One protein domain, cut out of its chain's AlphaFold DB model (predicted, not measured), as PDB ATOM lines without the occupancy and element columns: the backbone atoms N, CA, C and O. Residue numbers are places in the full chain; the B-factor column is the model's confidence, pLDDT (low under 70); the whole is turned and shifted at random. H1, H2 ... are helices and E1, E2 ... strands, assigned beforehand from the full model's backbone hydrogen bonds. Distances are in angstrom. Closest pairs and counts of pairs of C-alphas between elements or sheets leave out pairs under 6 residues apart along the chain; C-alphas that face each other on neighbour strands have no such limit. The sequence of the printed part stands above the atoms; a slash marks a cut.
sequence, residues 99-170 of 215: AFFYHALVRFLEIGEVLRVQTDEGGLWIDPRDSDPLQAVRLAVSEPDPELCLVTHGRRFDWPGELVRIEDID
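Overview. This is residues 99 to 170 of the 215 residues of an uncharacterized protein of Rhodobacterales bacterium (UniProt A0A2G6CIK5). A strongly twisted, five-stranded antiparallel sheet forms a slab, and the helix H1 packs slantwise over one face of it, above E2 and E1. The tiny helix H2 sits where the edge strand E3 begins, and the links before E4 and between E4 and E5 loop out from the sheet. The printed part has 72 residues, with two named helices and five named strands in the chain order H1 E1 E2 H2 E3 E4 E5; the sheet order is E3 E2 E1 E4 E5. The class is mixed, helices and strands, with under half of the residues, 35, in named elements. The whole is compact, with a radius of gyration of the C-alphas of 11.2 A, and rounded, with spans of 27 by 27 by 24 A.

Along the chain. The strands are E1, residues 115 to 119, 12.9 A from first to last C-alpha; E2, residues 122 to 126, 13.0 A; E3, residues 137 to 140, 9.3 A; E4, residues 149 to 152, 9.4 A; and E5, residues 163 to 165, 6.4 A. H1, residues 99 to 108, is 14.5 A long and begins at C-alpha 99 (100.960, 116.260, 165.522). H2, residues 133 to 136, is 4.8 A long. E5 ends at C-alpha 165 (108.942, 102.696, 173.641).

Arrangement. The sheet is only just strongly twisted, its C-alphas lying up to 4.1 A off the best plane. E1 and E2 are a hairpin at 155 degrees, with N 117 and O 124 2.8 A apart. E3 is antiparallel to E2 at 138 degrees, with N 138 and O 125 2.9 A apart. On the other side of E1, E4 is antiparallel to it at 170 degrees, with N 151 and O 116 2.8 A apart. E4 and E5 are a hairpin at 140 degrees, with N 164 and O 150 2.9 A apart. E3 and E5 are the edge strands and are apart. H1 is on the sheet at a height of 9.1 A, in two layers, a helix on one face of a sheet. It lies over E2 and, only just, over E1, with 3 of its C-alphas falling on E1. On the local plane it stands at 45 degrees to E2, slantwise to the strands; the closest C-alphas of H1 and E2 are those of His 103 and Ile 126, 6.1 A apart. H2 only grazes the sheet, with residues 133 to 136. H1 and H2 only just touch, with 3 pairs of C-alphas within 8 A, the closest those of Phe 100 and Pro 133 at 5.8 A. Every O i to N i+4 pair is within hydrogen-bond range in H1; H2 is too short for such a pair.

Size, cuts and confidence. The C-alphas farthest apart are those of Phe 157 and Asp 170, at 28.7 A. The printed part has no cut, and no link between named elements is long. The mean pLDDT of the printed part is 74.9, and residues 141 to 164 are under 70.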
ATOM      1  N   ALA A  99      99.792 116.322 166.404       94.56
ATOM      2  CA  ALA A  99     100.960 116.260 165.522       94.56
ATOM      3  C   ALA A  99     102.083 117.246 165.891       94.56
ATOM      4  O   ALA A  99     103.260 116.882 165.926       94.56
ATOM      5  N   PHE A 100     101.723 118.488 166.210       97.25
ATOM      6  CA  PHE A 100     102.694 119.511 166.600       97.25
ATOM      7  C   PHE A 100     103.164 119.373 168.050       97.25
ATOM      8  O   PHE A 100     104.282 119.782 168.354       97.25
ATOM      9  N   PHE A 101     102.366 118.754 168.924       97.19
ATOM     10  CA  PHE A 101     102.828 118.372 170.258       97.19
ATOM     11  C   PHE A 101     103.953 117.342 170.163       97.19
ATOM     12  O   PHE A 101     104.996 117.543 170.771       97.19
ATOM     13  N   TYR A 102     103.801 116.292 169.350       95.06
ATOM     14  CA  TYR A 102     104.842 115.270 169.214       95.06
ATOM     15  C   TYR A 102     106.150 115.828 168.636       95.06
ATOM     16  O   TYR A 102     107.229 115.396 169.032       95.06
ATOM     17  N   HIS A 103     106.087 116.833 167.757       96.19
ATOM     18  CA  HIS A 103     107.290 117.547 167.308       96.19
ATOM     19  C   HIS A 103     107.966 118.315 168.443       96.19
ATOM     20  O   HIS A 103     109.179 118.197 168.620       96.19
ATOM     21  N   ALA A 104     107.190 119.051 169.239       97.38
ATOM     22  CA  ALA A 104     107.714 119.756 170.400       97.38
ATOM     23  C   ALA A 104     108.274 118.787 171.457       97.38
ATOM     24  O   ALA A 104     109.323 119.066 172.032       97.38
ATOM     25  N   LEU A 105     107.628 117.634 171.656       95.44
ATOM     26  CA  LEU A 105     108.043 116.577 172.578       95.44
ATOM     27  C   LEU A 105     109.386 115.973 172.175       95.44
ATOM     28  O   LEU A 105     110.305 115.940 172.982       95.44
ATOM     29  N   VAL A 106     109.540 115.558 170.917       92.12
ATOM     30  CA  VAL A 106     110.810 115.015 170.411       92.12
ATOM     31  C   VAL A 106     111.950 116.017 170.599       92.12
ATOM     32  O   VAL A 106     113.052 115.642 170.996       92.12
ATOM     33  N   ARG A 107     111.688 117.303 170.337       94.19
ATOM     34  CA  ARG A 107     112.678 118.366 170.535       94.19
ATOM     35  C   ARG A 107     112.997 118.606 172.011       94.19
ATOM     36  O   ARG A 107     114.144 118.899 172.322       94.19
ATOM     37  N   PHE A 108     112.005 118.502 172.892       94.88
ATOM     38  CA  PHE A 108     112.179 118.597 174.343       94.88
ATOM     39  C   PHE A 108     113.018 117.442 174.898       94.88
ATOM     40  O   PHE A 108     113.867 117.663 175.751       94.88
ATOM     41  N   LEU A 109     112.838 116.242 174.350       91.06
ATOM     42  CA  LEU A 109     113.635 115.052 174.659       91.06
ATOM     43  C   LEU A 109     115.038 115.071 174.020       91.06
ATOM     44  O   LEU A 109     115.770 114.093 174.127       91.06
ATOM     45  N   GLU A 110     115.401 116.155 173.326       90.25
ATOM     46  CA  GLU A 110     116.695 116.339 172.655       90.25
ATOM     47  C   GLU A 110     117.043 115.252 171.620       90.25
ATOM     48  O   GLU A 110     118.209 115.046 171.275       90.25
ATOM     49  N   ILE A 111     116.032 114.587 171.059       85.69
ATOM     50  CA  ILE A 111     116.223 113.603 169.992       85.69
ATOM     51  C   ILE A 111     116.589 114.355 168.705       85.69
ATOM     52  O   ILE A 111     115.843 115.214 168.229       85.69
ATOM     53  N   GLY A 112     117.763 114.057 168.142       82.00
ATOM     54  CA  GLY A 112     118.315 114.769 166.983       82.00
ATOM     55  C   GLY A 112     118.007 114.111 165.635       82.00
ATOM     56  O   GLY A 112     118.149 114.738 164.579       82.00
ATOM     57  N   GLU A 113     117.609 112.844 165.652       81.56
ATOM     58  CA  GLU A 113     117.316 112.044 164.473       81.56
ATOM     59  C   GLU A 113     115.892 112.260 163.955       81.56
ATOM     60  O   GLU A 113     114.950 112.489 164.706       81.56
ATOM     61  N   VAL A 114     115.715 112.107 162.639       83.75
ATOM     62  CA  VAL A 114     114.375 111.998 162.048       83.75
ATOM     63  C   VAL A 114     113.773 110.661 162.462       83.75
ATOM     64  O   VAL A 114     114.325 109.607 162.132       83.75
ATOM     65  N   LEU A 115     112.613 110.696 163.102       82.62
ATOM     66  CA  LEU A 115     111.922 109.504 163.583       82.62
ATOM     67  C   LEU A 115     110.479 109.451 163.097       82.62
ATOM     68  O   LEU A 115     109.924 110.435 162.597       82.62
ATOM     69  N   ARG A 116     109.875 108.278 163.267       83.38
ATOM     70  CA  ARG A 116     108.435 108.101 163.142       83.38
ATOM     71  C   ARG A 116     107.818 107.980 164.529       83.38
ATOM     72  O   ARG A 116     108.251 107.143 165.310       83.38
ATOM     73  N   VAL A 117     106.805 108.791 164.803       81.62
ATOM     74  CA  VAL A 117     105.939 108.679 165.978       81.62
ATOM     75  C   VAL A 117     104.653 108.007 165.532       81.62
ATOM     76  O   VAL A 117     104.007 108.473 164.595       81.62
ATOM     77  N   GLN A 118     104.307 106.889 166.151       80.19
ATOM     78  CA  GLN A 118     103.082 106.162 165.850       80.19
ATOM     79  C   GLN A 118     102.056 106.422 166.944       80.19
ATOM     80  O   GLN A 118     102.332 106.081 168.076       80.19
ATOM     81  N   THR A 119     100.902 107.001 166.626       77.38
ATOM     82  CA  THR A 119      99.822 107.277 167.586       77.38
ATOM     83  C   THR A 119      98.599 106.408 167.286       77.38
ATOM     84  O   THR A 119      98.526 105.760 166.234       77.38
ATOM     85  N   ASP A 120      97.621 106.437 168.187       74.19
ATOM     86  CA  ASP A 120      96.282 105.864 168.001       74.19
ATOM     87  C   ASP A 120      95.500 106.520 166.843       74.19
ATOM     88  O   ASP A 120      94.642 105.896 166.223       74.19
ATOM     89  N   GLU A 121      95.851 107.757 166.493       77.81
ATOM     90  CA  GLU A 121      95.324 108.509 165.347       77.81
ATOM     91  C   GLU A 121      96.136 108.335 164.041       77.81
ATOM     92  O   GLU A 121      95.742 108.858 162.993       77.81
ATOM     93  N   GLY A 122      97.267 107.617 164.072       78.38
ATOM     94  CA  GLY A 122      98.099 107.322 162.900       78.38
ATOM     95  C   GLY A 122      99.587 107.658 163.056       78.38
ATOM     96  O   GLY A 122     100.075 108.021 164.119       78.38
ATOM     97  N   GLY A 123     100.352 107.492 161.975       83.56
ATOM     98  CA  GLY A 123     101.800 107.708 161.978       83.56
ATOM     99  C   GLY A 123     102.221 109.118 161.549       83.56
ATOM    100  O   GLY A 123     101.657 109.707 160.625       83.56
ATOM    101  N   LEU A 124     103.295 109.629 162.150       88.31
ATOM    102  CA  LEU A 124     103.923 110.912 161.838       88.31
ATOM    103  C   LEU A 124     105.428 110.744 161.642       88.31
ATOM    104  O   LEU A 124     106.113 110.232 162.517       88.31
ATOM    105  N   TRP A 125     105.967 111.224 160.527       90.06
ATOM    106  CA  TRP A 125     107.393 111.508 160.388       90.06
ATOM    107  C   TRP A 125     107.695 112.882 160.977       90.06
ATOM    108  O   TRP A 125     107.025 113.859 160.635       90.06
ATOM    109  N   ILE A 126     108.718 112.951 161.826       92.00
ATOM    110  CA  ILE A 126     109.133 114.171 162.515       92.00
ATOM    111  C   ILE A 126     110.620 114.402 162.266       92.00
ATOM    112  O   ILE A 126     111.449 113.555 162.595       92.00
ATOM    113  N   ASP A 127     110.953 115.560 161.697       92.69
ATOM    114  CA  ASP A 127     112.319 116.078 161.637       92.69
ATOM    115  C   ASP A 127     112.545 117.101 162.763       92.69
ATOM    116  O   ASP A 127     112.182 118.269 162.615       92.69
ATOM    117  N   PRO A 128     113.148 116.708 163.898       91.00
ATOM    118  CA  PRO A 128     113.294 117.605 165.038       91.00
ATOM    119  C   PRO A 128     114.317 118.714 164.812       91.00
ATOM    120  O   PRO A 128     114.405 119.621 165.633       91.00
ATOM    121  N   ARG A 129     115.089 118.687 163.720       92.56
ATOM    122  CA  ARG A 129     116.104 119.711 163.429       92.56
ATOM    123  C   ARG A 129     115.471 121.001 162.924       92.56
ATOM    124  O   ARG A 129     116.014 122.075 163.178       92.56
ATOM    125  N   ASP A 130     114.321 120.905 162.261       95.50
ATOM    126  CA  ASP A 130     113.527 122.066 161.875       95.50
ATOM    127  C   ASP A 130     112.650 122.505 163.056       95.50
ATOM    128  O   ASP A 130     112.011 121.687 163.723       95.50
ATOM    129  N   SER A 131     112.675 123.799 163.370       94.62
ATOM    130  CA  SER A 131     111.877 124.370 164.454       94.62
ATOM    131  C   SER A 131     110.449 124.698 164.033       94.62
ATOM    132  O   SER A 131     109.615 124.877 164.913       94.62
ATOM    133  N   ASP A 132     110.162 124.792 162.731       96.31
ATOM    134  CA  ASP A 132     108.802 125.017 162.242       96.31
ATOM    135  C   ASP A 132     108.059 123.674 162.106       96.31
ATOM    136  O   ASP A 132     108.369 122.885 161.202       96.31
ATOM    137  N   PRO A 133     107.043 123.393 162.947       97.00
ATOM    138  CA  PRO A 133     106.289 122.147 162.863       97.00
ATOM    139  C   PRO A 133     105.574 121.961 161.512       97.00
ATOM    140  O   PRO A 133     105.381 120.824 161.074       97.00
ATOM    141  N   LEU A 134     105.234 123.044 160.798       96.44
ATOM    142  CA  LEU A 134     104.626 122.962 159.464       96.44
ATOM    143  C   LEU A 134     105.586 122.390 158.418       96.44
ATOM    144  O   LEU A 134     105.135 121.853 157.404       96.44
ATOM    145  N   GLN A 135     106.897 122.485 158.644       95.88
ATOM    146  CA  GLN A 135     107.923 121.898 157.781       95.88
ATOM    147  C   GLN A 135     108.427 120.557 158.312       95.88
ATOM    148  O   GLN A 135     108.663 119.639 157.525       95.88
ATOM    149  N   ALA A 136     108.528 120.435 159.636       95.38
ATOM    150  CA  ALA A 136     109.107 119.288 160.319       95.38
ATOM    151  C   ALA A 136     108.219 118.038 160.324       95.38
ATOM    152  O   ALA A 136     108.742 116.925 160.381       95.38
ATOM    153  N   VAL A 137     106.893 118.206 160.301       94.88
ATOM    154  CA  VAL A 137     105.947 117.102 160.517       94.88
ATOM    155  C   VAL A 137     105.262 116.698 159.220       94.88
ATOM    156  O   VAL A 137     104.771 117.545 158.466       94.88
ATOM    157  N   ARG A 138     105.215 115.392 158.947       92.06
ATOM    158  CA  ARG A 138     104.560 114.797 157.774       92.06
ATOM    159  C   ARG A 138     103.785 113.548 158.183       92.06
ATOM    160  O   ARG A 138     104.306 112.742 158.941       92.06
ATOM    161  N   LEU A 139     102.598 113.328 157.627       88.12
ATOM    162  CA  LEU A 139     101.894 112.051 157.767       88.12
ATOM    163  C   LEU A 139     102.761 110.897 157.255       88.12
ATOM    164  O   LEU A 139     103.212 110.896 156.105       88.12
ATOM    165  N   ALA A 140     102.960 109.893 158.101       80.81
ATOM    166  CA  ALA A 140     103.441 108.591 157.682       80.81
ATOM    167  C   ALA A 140     102.212 107.759 157.309       80.81
ATOM    168  O   ALA A 140     101.409 107.411 158.168       80.81
ATOM    169  N   VAL A 141     102.026 107.462 156.020       64.75
ATOM    170  CA  VAL A 141     100.954 106.551 155.598       64.75
ATOM    171  C   VAL A 141     101.287 105.154 156.130       64.75
ATOM    172  O   VAL A 141     102.204 104.505 155.631       64.75
ATOM    173  N   SER A 142     100.564 104.717 157.157       59.25
ATOM    174  CA  SER A 142     100.681 103.397 157.777       59.25
ATOM    175  C   SER A 142      99.348 102.956 158.374       59.25
ATOM    176  O   SER A 142      98.478 103.793 158.615       59.25
ATOM    177  N   GLU A 143      99.192 101.658 158.645       51.34
ATOM    178  CA  GLU A 143      98.108 101.197 159.520       51.34
ATOM    179  C   GLU A 143      98.315 101.749 160.950       51.34
ATOM    180  O   GLU A 143      99.469 101.951 161.350       51.34
ATOM    181  N   PRO A 144      97.234 102.080 161.684       53.06
ATOM    182  CA  PRO A 144      97.315 102.503 163.082       53.06
ATOM    183  C   PRO A 144      97.837 101.361 163.968       53.06
ATOM    184  O   PRO A 144      97.467 100.206 163.771       53.06
ATOM    185  N   ASP A 145      98.689 101.693 164.938       51.62
ATOM    186  CA  ASP A 145      99.250 100.763 165.928       51.62
ATOM    187  C   ASP A 145      98.739 101.168 167.323       51.62
ATOM    188  O   ASP A 145      98.774 102.363 167.636       51.62
ATOM    189  N   PRO A 146      98.219 100.235 168.142       48.16
ATOM    190  CA  PRO A 146      97.705 100.543 169.477       48.16
ATOM    191  C   PRO A 146      98.778 100.961 170.498       48.16
ATOM    192  O   PRO A 146      98.407 101.523 171.529       48.16
ATOM    193  N   GLU A 147     100.070 100.708 170.259       47.66
ATOM    194  CA  GLU A 147     101.151 101.159 171.147       47.66
ATOM    195  C   GLU A 147     101.837 102.412 170.581       47.66
ATOM    196  O   GLU A 147     102.363 102.410 169.463       47.66
ATOM    197  N   LEU A 148     101.870 103.499 171.365       48.31
ATOM    198  CA  LEU A 148     102.618 104.695 170.989       48.31
ATOM    199  C   LEU A 148     104.117 104.383 170.989       48.31
ATOM    200  O   LEU A 148     104.716 104.144 172.036       48.31
ATOM    201  N   CYS A 149     104.722 104.415 169.808       52.59
ATOM    202  CA  CYS A 149     106.117 104.032 169.611       52.59
ATOM    203  C   CYS A 149     106.916 105.155 168.939       52.59
ATOM    204  O   CYS A 149     106.474 105.725 167.933       52.59
ATOM    205  N   LEU A 150     108.118 105.435 169.456       53.28
ATOM    206  CA  LEU A 150     109.122 106.261 168.787       53.28
ATOM    207  C   LEU A 150     110.050 105.332 168.000       53.28
ATOM    208  O   LEU A 150     110.816 104.555 168.562       53.28
ATOM    209  N   VAL A 151     109.995 105.390 166.675       53.19
ATOM    210  CA  VAL A 151     110.844 104.560 165.814       53.19
ATOM    211  C   VAL A 151     111.992 105.414 165.306       53.19
ATOM    212  O   VAL A 151     111.826 106.213 164.375       53.19
ATOM    213  N   THR A 152     113.158 105.250 165.930       45.97
ATOM    214  CA  THR A 152     114.396 105.904 165.501       45.97
ATOM    215  C   THR A 152     114.938 105.201 164.253       45.97
ATOM    216  O   THR A 152     114.731 104.012 164.024       45.97
ATOM    217  N   HIS A 153     115.521 105.979 163.348       43.81
ATOM    218  CA  HIS A 153     115.662 105.642 161.932       43.81
ATOM    219  C   HIS A 153     116.366 104.303 161.606       43.81
ATOM    220  O   HIS A 153     117.454 104.018 162.096       43.81
ATOM    221  N   GLY A 154     115.832 103.603 160.597       28.44
ATOM    222  CA  GLY A 154     116.598 102.965 159.517       28.44
ATOM    223  C   GLY A 154     116.380 103.782 158.230       28.44
ATOM    224  O   GLY A 154     115.279 104.280 158.004       28.44
ATOM    225  N   ARG A 155     117.427 104.040 157.427       27.27
ATOM    226  CA  ARG A 155     117.398 104.973 156.270       27.27
ATOM    227  C   ARG A 155     116.193 104.756 155.342       27.27
ATOM    228  O   ARG A 155     116.027 103.674 154.807       27.27
ATOM    229  N   ARG A 156     115.452 105.847 155.089       38.34
ATOM    230  CA  ARG A 156     114.565 106.130 153.937       38.34
ATOM    231  C   ARG A 156     113.915 104.877 153.306       38.34
ATOM    232  O   ARG A 156     114.475 104.294 152.388       38.34
ATOM    233  N   PHE A 157     112.685 104.588 153.736       39.62
ATOM    234  CA  PHE A 157     111.765 103.550 153.230       39.62
ATOM    235  C   PHE A 157     111.991 102.088 153.654       39.62
ATOM    236  O   PHE A 157     111.132 101.279 153.317       39.62
ATOM    237  N   ASP A 158     112.997 101.760 154.472       34.44
ATOM    238  CA  ASP A 158     113.144 100.400 155.018       34.44
ATOM    239  C   ASP A 158     112.894 100.348 156.537       34.44
ATOM    240  O   ASP A 158     113.603 100.945 157.347       34.44
ATOM    241  N   TRP A 159     111.837  99.622 156.902       36.44
ATOM    242  CA  TRP A 159     111.475  99.195 158.254       36.44
ATOM    243  C   TRP A 159     112.188  97.867 158.594       36.44
ATOM    244  O   TRP A 159     112.210  96.997 157.717       36.44
ATOM    245  N   PRO A 160     112.709  97.650 159.828       52.41
ATOM    246  CA  PRO A 160     112.625  98.509 161.014       52.41
ATOM    247  C   PRO A 160     113.978  99.132 161.424       52.41
ATOM    248  O   PRO A 160     115.034  98.508 161.313       52.41
ATOM    249  N   GLY A 161     113.926 100.369 161.928       55.25
ATOM    250  CA  GLY A 161     114.971 100.936 162.789       55.25
ATOM    251  C   GLY A 161     114.816 100.466 164.242       55.25
ATOM    252  O   GLY A 161     114.056  99.533 164.509       55.25
ATOM    253  N   GLU A 162     115.528 101.088 165.183       62.50
ATOM    254  CA  GLU A 162     115.415 100.753 166.610       62.50
ATOM    255  C   GLU A 162     114.109 101.323 167.186       62.50
ATOM    256  O   GLU A 162     113.858 102.534 167.152       62.50
ATOM    257  N   LEU A 163     113.252 100.415 167.663       61.88
ATOM    258  CA  LEU A 163     112.006 100.730 168.352       61.88
ATOM    259  C   LEU A 163     112.335 101.194 169.772       61.88
ATOM    260  O   LEU A 163     112.876 100.414 170.550       61.88
ATOM    261  N   VAL A 164     111.973 102.429 170.101       68.06
ATOM    262  CA  VAL A 164     112.041 102.966 171.460       68.06
ATOM    263  C   VAL A 164     110.613 103.156 171.945       68.06
ATOM    264  O   VAL A 164     109.823 103.878 171.320       68.06
ATOM    265  N   ARG A 165     110.252 102.486 173.037       70.00
ATOM    266  CA  ARG A 165     108.942 102.696 173.641       70.00
ATOM    267  C   ARG A 165     108.936 103.985 174.454       70.00
ATOM    268  O   ARG A 165     109.970 104.414 174.959       70.00
ATOM    269  N   ILE A 166     107.765 104.592 174.604       73.31
ATOM    270  CA  ILE A 166     107.597 105.788 175.441       73.31
ATOM    271  C   ILE A 166     107.938 105.486 176.905       73.31
ATOM    272  O   ILE A 166     108.567 106.304 177.570       73.31
ATOM    273  N   GLU A 167     107.609 104.288 177.386       77.31
ATOM    274  CA  GLU A 167     107.919 103.874 178.755       77.31
ATOM    275  C   GLU A 167     109.426 103.691 178.988       77.31
ATOM    276  O   GLU A 167     109.893 103.842 180.115       77.31
ATOM    277  N   ASP A 168     110.202 103.411 177.933       76.38
ATOM    278  CA  ASP A 168     111.660 103.243 178.024       76.38
ATOM    279  C   ASP A 168     112.397 104.586 178.196       76.38
ATOM    280  O   ASP A 168     113.604 104.602 178.449       76.38
ATOM    281  N   ILE A 169     111.688 105.711 178.054       77.81
ATOM    282  CA  ILE A 169     112.217 107.075 178.204       77.81
ATOM    283  C   ILE A 169     111.532 107.847 179.341       77.81
ATOM    284  O   ILE A 169     111.442 109.073 179.291       77.81
ATOM    285  N   ASP A 170     111.053 107.123 180.358       80.88
ATOM    286  CA  ASP A 170     110.435 107.668 181.577       80.88
ATOM    287  C   ASP A 170     109.207 108.564 181.310       80.88
ATOM    288  O   ASP A 170     108.912 109.494 182.064       80.88
TER     289      ASP A 170